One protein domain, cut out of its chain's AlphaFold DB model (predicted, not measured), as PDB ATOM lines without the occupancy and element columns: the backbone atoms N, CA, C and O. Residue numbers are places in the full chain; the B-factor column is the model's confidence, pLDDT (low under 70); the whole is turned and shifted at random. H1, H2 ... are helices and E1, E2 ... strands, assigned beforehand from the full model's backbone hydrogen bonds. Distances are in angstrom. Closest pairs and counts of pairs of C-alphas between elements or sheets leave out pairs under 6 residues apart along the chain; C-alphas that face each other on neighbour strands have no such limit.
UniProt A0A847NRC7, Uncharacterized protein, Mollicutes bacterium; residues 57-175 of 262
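What this domain is: This is residues 57 to 175 of the 262 residues of an uncharacterized protein of Mollicutes bacterium (UniProt A0A847NRC7). A strongly twisted sheet of six strands forms a curved wall, and the longest helix, H4, packs along E5 over one face of it, near the edge strand E6. Two small helices, H1 and H2, only graze the sheet, while short H3 sits beside E2 toward the other edge and short H5 follows E6. The printed part has 119 residues, with five named helices and six named strands in the order E1 H1 H2 E2 E3 H3 E4 E5 H4 E6 H5. The mixed sheet runs E4 E2 E1 E3 E5 E6, and the class is mixed, helices and strands. The whole is compact, with a radius of gyration of the C-alphas of 14.1 A and spans of 40 by 32 by 20 A.

How they stand to each other: E1, residues 59 to 63, is the antiparallel neighbour of E2, residues 85 to 91, with N 62 and O 88 2.9 A apart, and of E3, residues 103 to 109, with N 63 and O 105 3.0 A apart. H1, residues 67 to 70, and H2, residues 75 to 81, are close but not clearly touching; their closest C-alphas, of Leu 70 and Leu 78, are 7.8 A apart. H3, residues 120 to 123, is on the sheet over none of its strands, at a height of 7.5 A; its C-alpha 123 is 5.0 A from that of Lys 88. E4, residues 127 to 129, is antiparallel to E2, with N 87 and O 127 2.9 A apart. The pairing of E2 is staggered, with E4 over residues 85 to 87 and with E1 over 87 to 91. E5, residues 133 to 142, bends by 63 degrees at residue 136 and is antiparallel to E3, with N 106 and O 137 2.8 A apart. H4, residues 150 to 162, lies over E5 at a height of 8.9 A and runs along the strands, at 24 degrees to E5 on the local plane; the closest C-alphas, of Cys 140 and Tyr 152, are 5.7 A apart. E6, residues 166 to 170, is parallel to E5, with N 167 and O 138 2.8 A apart. E5, H4 and E6 form a strand-helix-strand unit, two parallel neighbour strands with a helix between, whose crossover is right-handed. H5, residues 171 to 174, is not on the sheet. Every O i to N i+4 pair is within hydrogen-bond range in H4, 2 of 3 are in H2, and H1, H3 and H5 are too short for such a pair.

Where its parts are: E1 begins at C-alpha 59 (139.562, 106.928, 148.719). From first to last C-alpha, E5 measures 25.1 A, E2 19.1 A, E3 18.3 A and H4 18.2 A. H5 ends at C-alpha 174 (130.079, 116.383, 150.177).

The domain as a whole: The C-alphas farthest apart, of Ile 117 and Ile 148, are 40.9 A apart. The printed part has no cut, and its one long link is E2 to E3. The mean pLDDT of the printed part is 82.1, and residues 66 to 82 are under 70.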
ATOM      1  N   ASP A  57     132.386 107.998 151.008       83.81
ATOM      2  CA  ASP A  57     133.491 107.249 151.616       83.81
ATOM      3  C   ASP A  57     134.618 106.905 150.626       83.81
ATOM      4  O   ASP A  57     135.422 105.999 150.873       83.81
ATOM      5  N   PHE A  58     134.724 107.638 149.510       89.25
ATOM      6  CA  PHE A  58     135.760 107.376 148.511       89.25
ATOM      7  C   PHE A  58     137.183 107.569 149.066       89.25
ATOM      8  O   PHE A  58     137.466 108.459 149.883       89.25
ATOM      9  N   ARG A  59     138.114 106.764 148.543       92.19
ATOM     10  CA  ARG A  59     139.562 106.928 148.719       92.19
ATOM     11  C   ARG A  59     140.265 106.697 147.391       92.19
ATOM     12  O   ARG A  59     140.222 105.594 146.850       92.19
ATOM     13  N   TYR A  60     140.946 107.721 146.894       93.00
ATOM     14  CA  TYR A  60     141.702 107.662 145.649       93.00
ATOM     15  C   TYR A  60     143.186 107.852 145.905       93.00
ATOM     16  O   TYR A  60     143.593 108.724 146.673       93.00
ATOM     17  N   LEU A  61     143.996 107.059 145.215       94.06
ATOM     18  CA  LEU A  61     145.413 107.333 145.068       94.06
ATOM     19  C   LEU A  61     145.567 108.330 143.926       94.06
ATOM     20  O   LEU A  61     145.155 108.040 142.801       94.06
ATOM     21  N   VAL A  62     146.133 109.495 144.223       92.50
ATOM     22  CA  VAL A  62     146.262 110.575 143.248       92.50
ATOM     23  C   VAL A  62     147.706 110.985 143.015       92.50
ATOM     24  O   VAL A  62     148.534 110.966 143.929       92.50
ATOM     25  N   GLU A  63     147.962 111.418 141.788       88.12
ATOM     26  CA  GLU A  63     149.166 112.120 141.354       88.12
ATOM     27  C   GLU A  63     148.734 113.538 140.923       88.12
ATOM     28  O   GLU A  63     147.783 113.695 140.154       88.12
ATOM     29  N   GLN A  64     149.353 114.569 141.515       77.38
ATOM     30  CA  GLN A  64     148.993 115.989 141.327       77.38
ATOM     31  C   GLN A  64     150.080 116.761 140.563       77.38
ATOM     32  O   GLN A  64     150.527 117.821 141.006       77.38
ATOM     33  N   SER A  65     150.541 116.230 139.433       70.50
ATOM     34  CA  SER A  65     151.342 117.011 138.488       70.50
ATOM     35  C   SER A  65     150.515 118.139 137.859       70.50
ATOM     36  O   SER A  65     149.307 118.010 137.673       70.50
ATOM     37  N   SER A  66     151.175 119.251 137.518       65.56
ATOM     38  CA  SER A  66     150.570 120.369 136.781       65.56
ATOM     39  C   SER A  66     149.980 119.861 135.470       65.56
ATOM     40  O   SER A  66     150.724 119.527 134.557       65.56
ATOM     41  N   ILE A  67     148.651 119.801 135.357       62.78
ATOM     42  CA  ILE A  67     148.008 119.311 134.130       62.78
ATOM     43  C   ILE A  67     148.272 120.230 132.935       62.78
ATOM     44  O   ILE A  67     148.254 119.755 131.810       62.78
ATOM     45  N   ILE A  68     148.640 121.494 133.154       58.03
ATOM     46  CA  ILE A  68     149.100 122.386 132.080       58.03
ATOM     47  C   ILE A  68     150.385 121.845 131.428       58.03
ATOM     48  O   ILE A  68     150.496 121.868 130.207       58.03
ATOM     49  N   ASP A  69     151.308 121.274 132.211       53.25
ATOM     50  CA  ASP A  69     152.518 120.626 131.676       53.25
ATOM     51  C   ASP A  69     152.201 119.285 130.987       53.25
ATOM     52  O   ASP A  69     152.988 118.777 130.191       53.25
ATOM     53  N   LEU A  70     151.038 118.704 131.293       54.84
ATOM     54  CA  LEU A  70     150.555 117.429 130.757       54.84
ATOM     55  C   LEU A  70     149.623 117.606 129.558       54.84
ATOM     56  O   LEU A  70     149.398 116.658 128.813       54.84
ATOM     57  N   GLY A  71     149.117 118.823 129.361       47.22
ATOM     58  CA  GLY A  71     148.013 119.173 128.474       47.22
ATOM     59  C   GLY A  71     148.315 119.129 126.982       47.22
ATOM     60  O   GLY A  71     147.501 119.631 126.223       47.22
ATOM     61  N   LEU A  72     149.449 118.570 126.550       49.69
ATOM     62  CA  LEU A  72     149.774 118.317 125.134       49.69
ATOM     63  C   LEU A  72     150.738 117.128 124.933       49.69
ATOM     64  O   LEU A  72     151.156 116.853 123.807       49.69
ATOM     65  N   VAL A  73     151.136 116.436 126.007       51.50
ATOM     66  CA  VAL A  73     152.133 115.359 125.952       51.50
ATOM     67  C   VAL A  73     151.419 114.035 126.173       51.50
ATOM     68  O   VAL A  73     150.689 113.863 127.144       51.50
ATOM     69  N   ASN A  74     151.640 113.089 125.263       60.34
ATOM     70  CA  ASN A  74     151.170 111.713 125.358       60.34
ATOM     71  C   ASN A  74     151.435 111.170 126.773       60.34
ATOM     72  O   ASN A  74     152.594 111.004 127.157       60.34
ATOM     73  N   LEU A  75     150.375 110.898 127.553       65.75
ATOM     74  CA  LEU A  75     150.466 110.437 128.950       65.75
ATOM     75  C   LEU A  75     151.477 109.293 129.113       65.75
ATOM     76  O   LEU A  75     152.157 109.211 130.130       65.75
ATOM     77  N   LYS A  76     151.622 108.437 128.092       60.34
ATOM     78  CA  LYS A  76     152.607 107.349 128.067       60.34
ATOM     79  C   LYS A  76     154.053 107.808 128.246       60.34
ATOM     80  O   LYS A  76     154.787 107.130 128.958       60.34
ATOM     81  N   ASP A  77     154.455 108.917 127.636       59.78
ATOM     82  CA  ASP A  77     155.846 109.387 127.670       59.78
ATOM     83  C   ASP A  77     156.168 109.984 129.048       59.78
ATOM     84  O   ASP A  77     157.205 109.702 129.648       59.78
ATOM     85  N   LEU A  78     155.194 110.665 129.651       58.31
ATOM     86  CA  LEU A  78     155.354 111.263 130.973       58.31
ATOM     87  C   LEU A  78     155.442 110.241 132.125       58.31
ATOM     88  O   LEU A  78     156.052 110.513 133.163       58.31
ATOM     89  N   LEU A  79     154.853 109.057 131.933       60.50
ATOM     90  CA  LEU A  79     154.943 107.914 132.854       60.50
ATOM     91  C   LEU A  79     156.304 107.207 132.797       60.50
ATOM     92  O   LEU A  79     156.653 106.479 133.726       60.50
ATOM     93  N   LEU A  80     157.047 107.379 131.702       57.41
ATOM     94  CA  LEU A  80     158.319 106.697 131.461       57.41
ATOM     95  C   LEU A  80     159.534 107.563 131.822       57.41
ATOM     96  O   LEU A  80     160.582 107.010 132.148       57.41
ATOM     97  N   GLU A  81     159.396 108.890 131.798       59.66
ATOM     98  CA  GLU A  81     160.524 109.823 131.941       59.66
ATOM     99  C   GLU A  81     160.808 110.295 133.378       59.66
ATOM    100  O   GLU A  81     161.930 110.699 133.683       59.66
ATOM    101  N   LYS A  82     159.834 110.244 134.296       64.38
ATOM    102  CA  LYS A  82     160.031 110.732 135.673       64.38
ATOM    103  C   LYS A  82     160.675 109.674 136.574       64.38
ATOM    104  O   LYS A  82     160.173 108.567 136.742       64.38
ATOM    105  N   GLU A  83     161.767 110.049 137.243       73.56
ATOM    106  CA  GLU A  83     162.460 109.167 138.195       73.56
ATOM    107  C   GLU A  83     161.671 108.929 139.493       73.56
ATOM    108  O   GLU A  83     161.818 107.881 140.128       73.56
ATOM    109  N   THR A  84     160.853 109.901 139.906       82.62
ATOM    110  CA  THR A  84     160.003 109.836 141.104       82.62
ATOM    111  C   THR A  84     158.700 110.603 140.895       82.62
ATOM    112  O   THR A  84     158.656 111.593 140.164       82.62
ATOM    113  N   HIS A  85     157.643 110.158 141.572       83.88
ATOM    114  CA  HIS A  85     156.307 110.742 141.511       83.88
ATOM    115  C   HIS A  85     155.799 111.080 142.906       83.88
ATOM    116  O   HIS A  85     156.067 110.341 143.853       83.88
ATOM    117  N   PHE A  86     155.061 112.182 143.032       88.50
ATOM    118  CA  PHE A  86     154.402 112.544 144.281       88.50
ATOM    119  C   PHE A  86     153.003 111.937 144.322       88.50
ATOM    120  O   PHE A  86     152.118 112.354 143.575       88.50
ATOM    121  N   PHE A  87     152.798 110.983 145.224       91.50
ATOM    122  CA  PHE A  87     151.497 110.358 145.428       91.50
ATOM    123  C   PHE A  87     150.898 110.743 146.760       91.50
ATOM    124  O   PHE A  87     151.615 110.888 147.749       91.50
ATOM    125  N   LYS A  88     149.572 110.848 146.797       93.62
ATOM    126  CA  LYS A  88     148.809 111.149 148.008       93.62
ATOM    127  C   LYS A  88     147.459 110.440 147.987       93.62
ATOM    128  O   LYS A  88     146.917 110.178 146.918       93.62
ATOM    129  N   ILE A  89     146.897 110.171 149.166       93.25
ATOM    130  CA  ILE A  89     145.493 109.762 149.281       93.25
ATOM    131  C   ILE A  89     144.591 110.990 149.268       93.25
ATOM    132  O   ILE A  89     144.714 111.881 150.113       93.25
ATOM    133  N   LEU A  90     143.654 111.026 148.330       91.06
ATOM    134  CA  LEU A  90     142.523 111.942 148.335       91.06
ATOM    135  C   LEU A  90     141.301 111.203 148.886       91.06
ATOM    136  O   LEU A  90     140.973 110.112 148.426       91.06
ATOM    137  N   SER A  91     140.635 111.785 149.874       90.00
ATOM    138  CA  SER A  91     139.433 111.228 150.502       90.00
ATOM    139  C   SER A  91     138.502 112.359 150.906       90.00
ATOM    140  O   SER A  91     138.946 113.500 151.053       90.00
ATOM    141  N   ASN A  92     137.226 112.053 151.132       86.81
ATOM    142  CA  ASN A  92     136.229 113.048 151.532       86.81
ATOM    143  C   ASN A  92     136.679 113.906 152.736       86.81
ATOM    144  O   ASN A  92     136.573 115.131 152.708       86.81
ATOM    145  N   GLU A  93     137.286 113.282 153.750       84.31
ATOM    146  CA  GLU A  93     137.796 113.964 154.950       84.31
ATOM    147  C   GLU A  93     138.847 115.036 154.642       84.31
ATOM    148  O   GLU A  93     138.962 116.030 155.360       84.31
ATOM    149  N   ASN A  94     139.622 114.842 153.573       83.00
ATOM    150  CA  ASN A  94     140.731 115.715 153.236       83.00
ATOM    151  C   ASN A  94     140.441 116.652 152.054       83.00
ATOM    152  O   ASN A  94     141.295 117.490 151.752       83.00
ATOM    153  N   ILE A  95     139.274 116.570 151.404       81.62
ATOM    154  CA  ILE A  95     138.863 117.596 150.437       81.62
ATOM    155  C   ILE A  95     138.426 118.861 151.192       81.62
ATOM    156  O   ILE A  95     137.565 118.853 152.078       81.62
ATOM    157  N   SER A  96     139.038 119.988 150.835       78.44
ATOM    158  CA  SER A  96     138.788 121.302 151.423       78.44
ATOM    159  C   SER A  96     138.740 122.381 150.344       78.44
ATOM    160  O   SER A  96     139.164 122.156 149.213       78.44
ATOM    161  N   PHE A  97     138.244 123.564 150.706       71.62
ATOM    162  CA  PHE A  97     138.180 124.717 149.800       71.62
ATOM    163  C   PHE A  97     139.557 125.181 149.324       71.62
ATOM    164  O   PHE A  97     139.716 125.556 148.174       71.62
ATOM    165  N   GLU A  98     140.590 125.037 150.157       77.56
ATOM    166  CA  GLU A  98     141.990 125.303 149.784       77.56
ATOM    167  C   GLU A  98     142.512 124.391 148.658       77.56
ATOM    168  O   GLU A  98     143.633 124.548 148.167       77.56
ATOM    169  N   LYS A  99     141.724 123.380 148.282       79.44
ATOM    170  CA  LYS A  99     142.008 122.462 147.186       79.44
ATOM    171  C   LYS A  99     141.123 122.700 145.959       79.44
ATOM    172  O   LYS A  99     141.258 121.935 145.013       79.44
ATOM    173  N   VAL A 100     140.246 123.705 145.957       81.50
ATOM    174  CA  VAL A 100     139.449 124.077 144.773       81.50
ATOM    175  C   VAL A 100     140.377 124.502 143.639       81.50
ATOM    176  O   VAL A 100     141.416 125.113 143.886       81.50
ATOM    177  N   GLY A 101     140.041 124.100 142.414       79.81
ATOM    178  CA  GLY A 101     140.887 124.266 141.233       79.81
ATOM    179  C   GLY A 101     142.026 123.245 141.149       79.81
ATOM    180  O   GLY A 101     142.823 123.271 140.219       79.81
ATOM    181  N   ARG A 102     142.152 122.303 142.096       86.44
ATOM    182  CA  ARG A 102     143.139 121.229 141.936       86.44
ATOM    183  C   ARG A 102     142.648 120.200 140.936       86.44
ATOM    184  O   ARG A 102     141.588 119.599 141.120       86.44
ATOM    185  N   VAL A 103     143.512 119.931 139.970       87.19
ATOM    186  CA  VAL A 103     143.343 118.899 138.955       87.19
ATOM    187  C   VAL A 103     144.484 117.894 139.084       87.19
ATOM    188  O   VAL A 103     145.591 118.248 139.497       87.19
ATOM    189  N   GLY A 104     144.223 116.633 138.760       89.00
ATOM    190  CA  GLY A 104     145.252 115.598 138.709       89.00
ATOM    191  C   GLY A 104     144.713 114.288 138.148       89.00
ATOM    192  O   GLY A 104     143.634 114.247 137.551       89.00
ATOM    193  N   PHE A 105     145.449 113.206 138.396       89.94
ATOM    194  CA  PHE A 105     145.063 111.856 137.989       89.94
ATOM    195  C   PHE A 105     144.753 110.995 139.200       89.94
ATOM    196  O   PHE A 105     145.497 111.001 140.182       89.94
ATOM    197  N   ILE A 106     143.684 110.210 139.098       92.31
ATOM    198  CA  ILE A 106     143.516 109.000 139.898       92.31
ATOM    199  C   ILE A 106     144.323 107.909 139.205       92.31
ATOM    200  O   ILE A 106     144.268 107.769 137.981       92.31
ATOM    201  N   ILE A 107     145.109 107.165 139.977       90.88
ATOM    202  CA  ILE A 107     146.109 106.256 139.427       90.88
ATOM    203  C   ILE A 107     146.025 104.856 140.032       90.88
ATOM    204  O   ILE A 107     145.621 104.661 141.179       90.88
ATOM    205  N   LYS A 108     146.505 103.875 139.267       89.12
ATOM    206  CA  LYS A 108     146.844 102.537 139.748       89.12
ATOM    207  C   LYS A 108     148.358 102.365 139.715       89.12
ATOM    208  O   LYS A 108     148.940 102.311 138.635       89.12
ATOM    209  N   ALA A 109     148.984 102.297 140.885       89.69
ATOM    210  CA  ALA A 109     150.425 102.109 141.015       89.69
ATOM    211  C   ALA A 109     150.813 100.624 141.048       89.69
ATOM    212  O   ALA A 109     150.077  99.782 141.563       89.69
ATOM    213  N   ASP A 110     151.991 100.315 140.512       88.69
ATOM    214  CA  ASP A 110     152.602  98.991 140.568       88.69
ATOM    215  C   ASP A 110     153.429  98.851 141.856       88.69
ATOM    216  O   ASP A 110     154.634  99.115 141.908       88.69
ATOM    217  N   TRP A 111     152.760  98.474 142.941       89.69
ATOM    218  CA  TRP A 111     153.405  98.323 144.247       89.69
ATOM    219  C   TRP A 111     154.347  97.119 144.334       89.69
ATOM    220  O   TRP A 111     155.209  97.079 145.212       89.69
ATOM    221  N   LEU A 112     154.228  96.157 143.418       90.06
ATOM    222  CA  LEU A 112     155.140  95.016 143.365       90.06
ATOM    223  C   LEU A 112     156.543  95.486 142.967       90.06
ATOM    224  O   LEU A 112     157.523  95.110 143.601       90.06
ATOM    225  N   ASN A 113     156.624  96.401 141.998       87.38
ATOM    226  CA  ASN A 113     157.888  96.904 141.455       87.38
ATOM    227  C   ASN A 113     158.324  98.267 142.023       87.38
ATOM    228  O   ASN A 113     159.218  98.918 141.472       87.38
ATOM    229  N   SER A 114     157.706  98.739 143.108       90.19
ATOM    230  CA  SER A 114     158.104  99.994 143.746       90.19
ATOM    231  C   SER A 114     159.442  99.862 144.476       90.19
ATOM    232  O   SER A 114     159.761  98.833 145.079       90.19
ATOM    233  N   ASN A 115     160.200 100.961 144.528       89.88
ATOM    234  CA  ASN A 115     161.475 101.009 145.253       89.88
ATOM    235  C   ASN A 115     161.348 100.838 146.781       89.88
ATOM    236  O   ASN A 115     162.363 100.708 147.462       89.88
ATOM    237  N   LYS A 116     160.126 100.890 147.324       90.50
ATOM    238  CA  LYS A 116     159.801 100.729 148.747       90.50
ATOM    239  C   LYS A 116     158.415 100.108 148.897       90.50
ATOM    240  O   LYS A 116     157.512 100.464 148.138       90.50
ATOM    241  N   ILE A 117     158.227  99.265 149.908       93.00
ATOM    242  CA  ILE A 117     156.896  98.793 150.300       93.00
ATOM    243  C   ILE A 117     156.211  99.896 151.110       93.00
ATOM    244  O   ILE A 117     156.770 100.373 152.098       93.00
ATOM    245  N   LEU A 118     155.025 100.314 150.669       92.75
ATOM    246  CA  LEU A 118     154.254 101.397 151.275       92.75
ATOM    247  C   LEU A 118     152.820 100.941 151.513       92.75
ATOM    248  O   LEU A 118     152.194 100.354 150.629       92.75
ATOM    249  N   LEU A 119     152.304 101.241 152.698       94.50
ATOM    250  CA  LEU A 119     150.914 101.029 153.078       94.50
ATOM    251  C   LEU A 119     150.100 102.312 152.854       94.50
ATOM    252  O   LEU A 119     150.676 103.401 152.820       94.50
ATOM    253  N   PRO A 120     148.765 102.220 152.750       93.88
ATOM    254  CA  PRO A 120     147.906 103.389 152.564       93.88
ATOM    255  C   PRO A 120     148.159 104.550 153.536       93.88
ATOM    256  O   PRO A 120     148.238 105.702 153.103       93.88
ATOM    257  N   ASP A 121     148.362 104.267 154.827       91.44
ATOM    258  CA  ASP A 121     148.591 105.317 155.832       91.44
ATOM    259  C   ASP A 121     149.900 106.087 155.612       91.44
ATOM    260  O   ASP A 121     150.019 107.243 156.021       91.44
ATOM    261  N   ASP A 122     150.870 105.486 154.916       91.44
ATOM    262  CA  ASP A 122     152.140 106.141 154.603       91.44
ATOM    263  C   ASP A 122     151.950 107.282 153.582       91.44
ATOM    264  O   ASP A 122     152.803 108.160 153.480       91.44
ATOM    265  N   LEU A 123     150.825 107.314 152.850       90.50
ATOM    266  CA  LEU A 123     150.536 108.293 151.794       90.50
ATOM    267  C   LEU A 123     149.501 109.363 152.181       90.50
ATOM    268  O   LEU A 123     149.177 110.215 151.348       90.50
ATOM    269  N   ILE A 124     149.002 109.390 153.423       83.25
ATOM    270  CA  ILE A 124     147.980 110.370 153.861       83.25
ATOM    271  C   ILE A 124     148.452 111.815 153.639       83.25
ATOM    272  O   ILE A 124     147.702 112.659 153.143       83.25
ATOM    273  N   ASN A 125     149.718 112.106 153.947       83.50
ATOM    274  CA  ASN A 125     150.299 113.440 153.761       83.50
ATOM    275  C   ASN A 125     150.976 113.631 152.398       83.50
ATOM    276  O   ASN A 125     151.191 114.771 151.981       83.50
ATOM    277  N   GLY A 126     151.175 112.537 151.672       89.50
ATOM    278  CA  GLY A 126     151.821 112.470 150.373       89.50
ATOM    279  C   GLY A 126     153.320 112.180 150.459       89.50
ATOM    280  O   GLY A 126     153.996 112.616 151.392       89.50
ATOM    281  N   VAL A 127     153.833 111.407 149.500       90.69
ATOM    282  CA  VAL A 127     155.208 110.882 149.484       90.69
ATOM    283  C   VAL A 127     155.732 110.813 148.051       90.69
ATOM    284  O   VAL A 127     154.992 110.491 147.123       90.69
ATOM    285  N   PHE A 128     157.032 111.071 147.879       89.88
ATOM    286  CA  PHE A 128     157.735 110.808 146.626       89.88
ATOM    287  C   PHE A 128     158.147 109.336 146.526       89.88
ATOM    288  O   PHE A 128     158.904 108.832 147.361       89.88
ATOM    289  N   VAL A 129     157.662 108.651 145.493       88.50
ATOM    290  CA  VAL A 129     157.874 107.216 145.267       88.50
ATOM    291  C   VAL A 129     158.384 106.989 143.850       88.50
ATOM    292  O   VAL A 129     157.943 107.646 142.909       88.50
ATOM    293  N   ARG A 130     159.302 106.030 143.685       89.12
ATOM    294  CA  ARG A 130     159.665 105.514 142.363       89.12
ATOM    295  C   ARG A 130     158.885 104.232 142.113       89.12
ATOM    296  O   ARG A 130     159.179 103.198 142.710       89.12
ATOM    297  N   THR A 131     157.890 104.322 141.244       87.62
ATOM    298  CA  THR A 131     157.141 103.179 140.723       87.62
ATOM    299  C   THR A 131     156.434 103.578 139.432       87.62
ATOM    300  O   THR A 131     156.220 104.762 139.175       87.62
ATOM    301  N   LYS A 132     156.075 102.578 138.630       85.31
ATOM    302  CA  LYS A 132     155.197 102.749 137.478       85.31
ATOM    303  C   LYS A 132     153.756 102.897 137.958       85.31
ATOM    304  O   LYS A 132     153.356 102.307 138.961       85.31
ATOM    305  N   TYR A 133     152.958 103.639 137.208       86.94
ATOM    306  CA  TYR A 133     151.520 103.702 137.423       86.94
ATOM    307  C   TYR A 133     150.785 103.897 136.102       86.94
ATOM    308  O   TYR A 133     151.385 104.225 135.081       86.94
ATOM    309  N   LEU A 134     149.477 103.676 136.141       85.19
ATOM    310  CA  LEU A 134     148.561 103.948 135.045       85.19
ATOM    311  C   LEU A 134     147.499 104.947 135.529       85.19
ATOM    312  O   LEU A 134     146.878 104.679 136.562       85.19
ATOM    313  N   PRO A 135     147.262 106.069 134.827       87.12
ATOM    314  CA  PRO A 135     146.107 106.916 135.094       87.12
ATOM    315  C   PRO A 135     144.822 106.151 134.765       87.12
ATOM    316  O   PRO A 135     144.678 105.590 133.680       87.12
ATOM    317  N   THR A 136     143.898 106.112 135.719       89.81
ATOM    318  CA  THR A 136     142.594 105.452 135.577       89.81
ATOM    319  C   THR A 136     141.446 106.445 135.475       89.81
ATOM    320  O   THR A 136     140.377 106.060 135.014       89.81
ATOM    321  N   ALA A 137     141.653 107.698 135.881       91.50
ATOM    322  CA  ALA A 137     140.732 108.810 135.673       91.50
ATOM    323  C   ALA A 137     141.456 110.156 135.845       91.50
ATOM    324  O   ALA A 137     142.492 110.223 136.515       91.50
ATOM    325  N   THR A 138     140.892 111.231 135.302       90.88
ATOM    326  CA  THR A 138     141.199 112.605 135.732       90.88
ATOM    327  C   THR A 138     140.249 113.014 136.852       90.88
ATOM    328  O   THR A 138     139.152 112.467 136.981       90.88
ATOM    329  N   PHE A 139     140.641 113.977 137.681       91.06
ATOM    330  CA  PHE A 139     139.730 114.577 138.655       91.06
ATOM    331  C   PHE A 139     139.893 116.091 138.703       91.06
ATOM    332  O   PHE A 139     140.989 116.603 138.478       91.06
ATOM    333  N   CYS A 140     138.822 116.788 139.075       90.50
ATOM    334  CA  CYS A 140     138.839 118.214 139.394       90.50
ATOM    335  C   CYS A 140     138.064 118.444 140.693       90.50
ATOM    336  O   CYS A 140     136.927 117.987 140.836       90.50
ATOM    337  N   ILE A 141     138.686 119.141 141.645       89.44
ATOM    338  CA  ILE A 141     138.029 119.597 142.874       89.44
ATOM    339  C   ILE A 141     137.443 120.981 142.614       89.44
ATOM    340  O   ILE A 141     138.181 121.935 142.378       89.44
ATOM    341  N   ASN A 142     136.122 121.091 142.709       86.88
ATOM    342  CA  ASN A 142     135.387 122.316 142.405       86.88
ATOM    343  C   ASN A 142     134.254 122.551 143.414       86.88
ATOM    344  O   ASN A 142     134.018 121.747 144.321       86.88
ATOM    345  N   ILE A 143     133.557 123.669 143.269       83.56
ATOM    346  CA  ILE A 143     132.435 124.104 144.109       83.56
ATOM    347  C   ILE A 143     131.109 124.133 143.336       83.56
ATOM    348  O   ILE A 143     130.177 124.811 143.770       83.56
ATOM    349  N   GLY A 144     130.993 123.378 142.240       77.94
ATOM    350  CA  GLY A 144     129.789 123.268 141.412       77.94
ATOM    351  C   GLY A 144     129.712 124.248 140.240       77.94
ATOM    352  O   GLY A 144     128.635 124.447 139.689       77.94
ATOM    353  N   GLU A 145     130.823 124.876 139.871       73.94
ATOM    354  CA  GLU A 145     130.946 125.797 138.739       73.94
ATOM    355  C   GLU A 145     131.034 125.085 137.378       73.94
ATOM    356  O   GLU A 145     130.736 125.694 136.354       73.94
ATOM    357  N   GLY A 146     131.378 123.794 137.338       78.31
ATOM    358  CA  GLY A 146     131.458 123.029 136.087       78.31
ATOM    359  C   GLY A 146     132.437 123.648 135.080       78.31
ATOM    360  O   GLY A 146     133.469 124.184 135.477       78.31
ATOM    361  N   LYS A 147     132.084 123.632 133.783       73.38
ATOM    362  CA  LYS A 147     132.914 124.128 132.657       73.38
ATOM    363  C   LYS A 147     133.326 125.600 132.738       73.38
ATOM    364  O   LYS A 147     134.175 126.044 131.979       73.38
ATOM    365  N   ILE A 148     132.737 126.355 133.658       73.62
ATOM    366  CA  ILE A 148     133.138 127.728 133.956       73.62
ATOM    367  C   ILE A 148     134.562 127.788 134.534       73.62
ATOM    368  O   ILE A 148     135.270 128.774 134.328       73.62
ATOM    369  N   SER A 149     134.971 126.770 135.295       78.00
ATOM    370  CA  SER A 149     136.341 126.660 135.793       78.00
ATOM    371  C   SER A 149     137.243 126.156 134.669       78.00
ATOM    372  O   SER A 149     136.990 125.101 134.085       78.00
ATOM    373  N   ALA A 150     138.329 126.886 134.406       76.94
ATOM    374  CA  ALA A 150     139.348 126.471 133.445       76.94
ATOM    375  C   ALA A 150     139.951 125.109 133.827       76.94
ATOM    376  O   ALA A 150     140.285 124.298 132.972       76.94
ATOM    377  N   GLU A 151     140.052 124.837 135.126       83.44
ATOM    378  CA  GLU A 151     140.544 123.585 135.686       83.44
ATOM    379  C   GLU A 151     139.589 122.411 135.429       83.44
ATOM    380  O   GLU A 151     140.041 121.303 135.138       83.44
ATOM    381  N   TYR A 152     138.275 122.644 135.496       87.38
ATOM    382  CA  TYR A 152     137.269 121.657 135.098       87.38
ATOM    383  C   TYR A 152     137.339 121.365 133.597       87.38
ATOM    384  O   TYR A 152     137.382 120.199 133.208       87.38
ATOM    385  N   ASP A 153     137.364 122.409 132.763       83.19
ATOM    386  CA  ASP A 153     137.413 122.263 131.305       83.19
ATOM    387  C   ASP A 153     138.684 121.520 130.863       83.19
ATOM    388  O   ASP A 153     138.624 120.566 130.092       83.19
ATOM    389  N   LEU A 154     139.827 121.853 131.468       82.62
ATOM    390  CA  LEU A 154     141.092 121.155 131.248       82.62
ATOM    391  C   LEU A 154     141.014 119.664 131.628       82.62
ATOM    392  O   LEU A 154     141.531 118.814 130.904       82.62
ATOM    393  N   ALA A 155     140.361 119.325 132.744       86.88
ATOM    394  CA  ALA A 155     140.178 117.935 133.164       86.88
ATOM    395  C   ALA A 155     139.279 117.135 132.205       86.88
ATOM    396  O   ALA A 155     139.560 115.956 131.958       86.88
ATOM    397  N   ASP A 156     138.227 117.776 131.679       88.06
ATOM    398  CA  ASP A 156     137.301 117.220 130.682       88.06
ATOM    399  C   ASP A 156     138.026 116.977 129.347       88.06
ATOM    400  O   ASP A 156     137.975 115.871 128.809       88.06
ATOM    401  N   ILE A 157     138.805 117.951 128.862       84.50
ATOM    402  CA  ILE A 157     139.612 117.811 127.636       84.50
ATOM    403  C   ILE A 157     140.587 116.636 127.760       84.50
ATOM    404  O   ILE A 157     140.588 115.743 126.914       84.50
ATOM    405  N   VAL A 158     141.376 116.577 128.839       83.62
ATOM    406  CA  VAL A 158     142.353 115.491 129.045       83.62
ATOM    407  C   VAL A 158     141.662 114.131 129.147       83.62
ATOM    408  O   VAL A 158     142.178 113.143 128.616       83.62
ATOM    409  N   SER A 159     140.502 114.071 129.806       87.50
ATOM    410  CA  SER A 159     139.672 112.866 129.880       87.50
ATOM    411  C   SER A 159     139.262 112.379 128.490       87.50
ATOM    412  O   SER A 159     139.456 111.201 128.176       87.50
ATOM    413  N   GLN A 160     138.766 113.282 127.642       87.75
ATOM    414  CA  GLN A 160     138.318 112.974 126.285       87.75
ATOM    415  C   GLN A 160     139.478 112.561 125.371       87.75
ATOM    416  O   GLN A 160     139.394 111.529 124.705       87.75
ATOM    417  N   GLU A 161     140.581 113.313 125.373       83.94
ATOM    418  CA  GLU A 161     141.747 113.040 124.520       83.94
ATOM    419  C   GLU A 161     142.424 111.705 124.849       83.94
ATOM    420  O   GLU A 161     142.915 111.015 123.955       83.94
ATOM    421  N   ASN A 162     142.428 111.315 126.126       81.50
ATOM    422  CA  ASN A 162     143.071 110.082 126.587       81.50
ATOM    423  C   ASN A 162     142.088 108.924 126.801       81.50
ATOM    424  O   ASN A 162     142.514 107.830 127.177       81.50
ATOM    425  N   ASN A 163     140.794 109.142 126.551       86.19
ATOM    426  CA  ASN A 163     139.722 108.168 126.756       86.19
ATOM    427  C   ASN A 163     139.761 107.518 128.157       86.19
ATOM    428  O   ASN A 163     139.651 106.296 128.301       86.19
ATOM    429  N   ILE A 164     139.946 108.339 129.192       87.56
ATOM    430  CA  ILE A 164     139.876 107.930 130.603       87.56
ATOM    431  C   ILE A 164     138.724 108.665 131.297       87.56
ATOM    432  O   ILE A 164     138.466 109.813 130.950       87.56
ATOM    433  N   PRO A 165     138.026 108.058 132.273       92.50
ATOM    434  CA  PRO A 165     136.946 108.714 133.012       92.50
ATOM    435  C   PRO A 165     137.339 110.057 133.640       92.50
ATOM    436  O   PRO A 165     138.474 110.233 134.083       92.50
ATOM    437  N   PHE A 166     136.370 110.965 133.753       91.19
ATOM    438  CA  PHE A 166     136.495 112.206 134.514       91.19
ATOM    439  C   PHE A 166     135.689 112.124 135.816       91.19
ATOM    440  O   PHE A 166     134.502 111.797 135.813       91.19
ATOM    441  N   VAL A 167     136.345 112.426 136.938       91.81
ATOM    442  CA  VAL A 167     135.760 112.457 138.278       91.81
ATOM    443  C   VAL A 167     135.568 113.902 138.757       91.81
ATOM    444  O   VAL A 167     136.509 114.585 139.171       91.81
ATOM    445  N   ASP A 168     134.311 114.343 138.737       89.31
ATOM    446  CA  ASP A 168     133.858 115.635 139.263       89.31
ATOM    447  C   ASP A 168     133.715 115.593 140.799       89.31
ATOM    448  O   ASP A 168     132.740 115.058 141.341       89.31
ATOM    449  N   LEU A 169     134.683 116.178 141.513       88.75
ATOM    450  CA  LEU A 169     134.680 116.282 142.975       88.75
ATOM    451  C   LEU A 169     134.064 117.611 143.426       88.75
ATOM    452  O   LEU A 169     134.738 118.480 143.988       88.75
ATOM    453  N   ASN A 170     132.757 117.745 143.203       86.19
ATOM    454  CA  ASN A 170     131.972 118.896 143.640       86.19
ATOM    455  C   ASN A 170     131.818 118.921 145.171       86.19
ATOM    456  O   ASN A 170     131.037 118.165 145.761       86.19
ATOM    457  N   LEU A 171     132.513 119.859 145.814       81.75
ATOM    458  CA  LEU A 171     132.529 120.053 147.264       81.75
ATOM    459  C   LEU A 171     131.143 120.200 147.889       81.75
ATOM    460  O   LEU A 171     130.958 119.783 149.031       81.75
ATOM    461  N   ARG A 172     130.158 120.750 147.177       77.19
ATOM    462  CA  ARG A 172     128.813 120.949 147.734       77.19
ATOM    463  C   ARG A 172     128.022 119.658 147.871       77.19
ATOM    464  O   ARG A 172     127.192 119.566 148.770       77.19
ATOM    465  N   LYS A 173     128.320 118.631 147.068       78.06
ATOM    466  CA  LYS A 173     127.743 117.290 147.273       78.06
ATOM    467  C   LYS A 173     128.200 116.693 148.610       78.06
ATOM    468  O   LYS A 173     127.420 116.058 149.321       78.06
ATOM    469  N   PHE A 174     129.460 116.931 148.969       75.25
ATOM    470  CA  PHE A 174     130.079 116.383 150.177       75.25
ATOM    471  C   PHE A 174     129.872 117.268 151.414       75.25
ATOM    472  O   PHE A 174     129.785 116.761 152.533       75.25
ATOM    473  N   LYS A 175     129.733 118.584 151.215       76.38
ATOM    474  CA  LYS A 175     129.512 119.602 152.253       76.38
ATOM    475  C   LYS A 175     128.270 120.449 151.914       76.38
ATOM    476  O   LYS A 175     128.412 121.628 151.602       76.38
TER     477      LYS A 175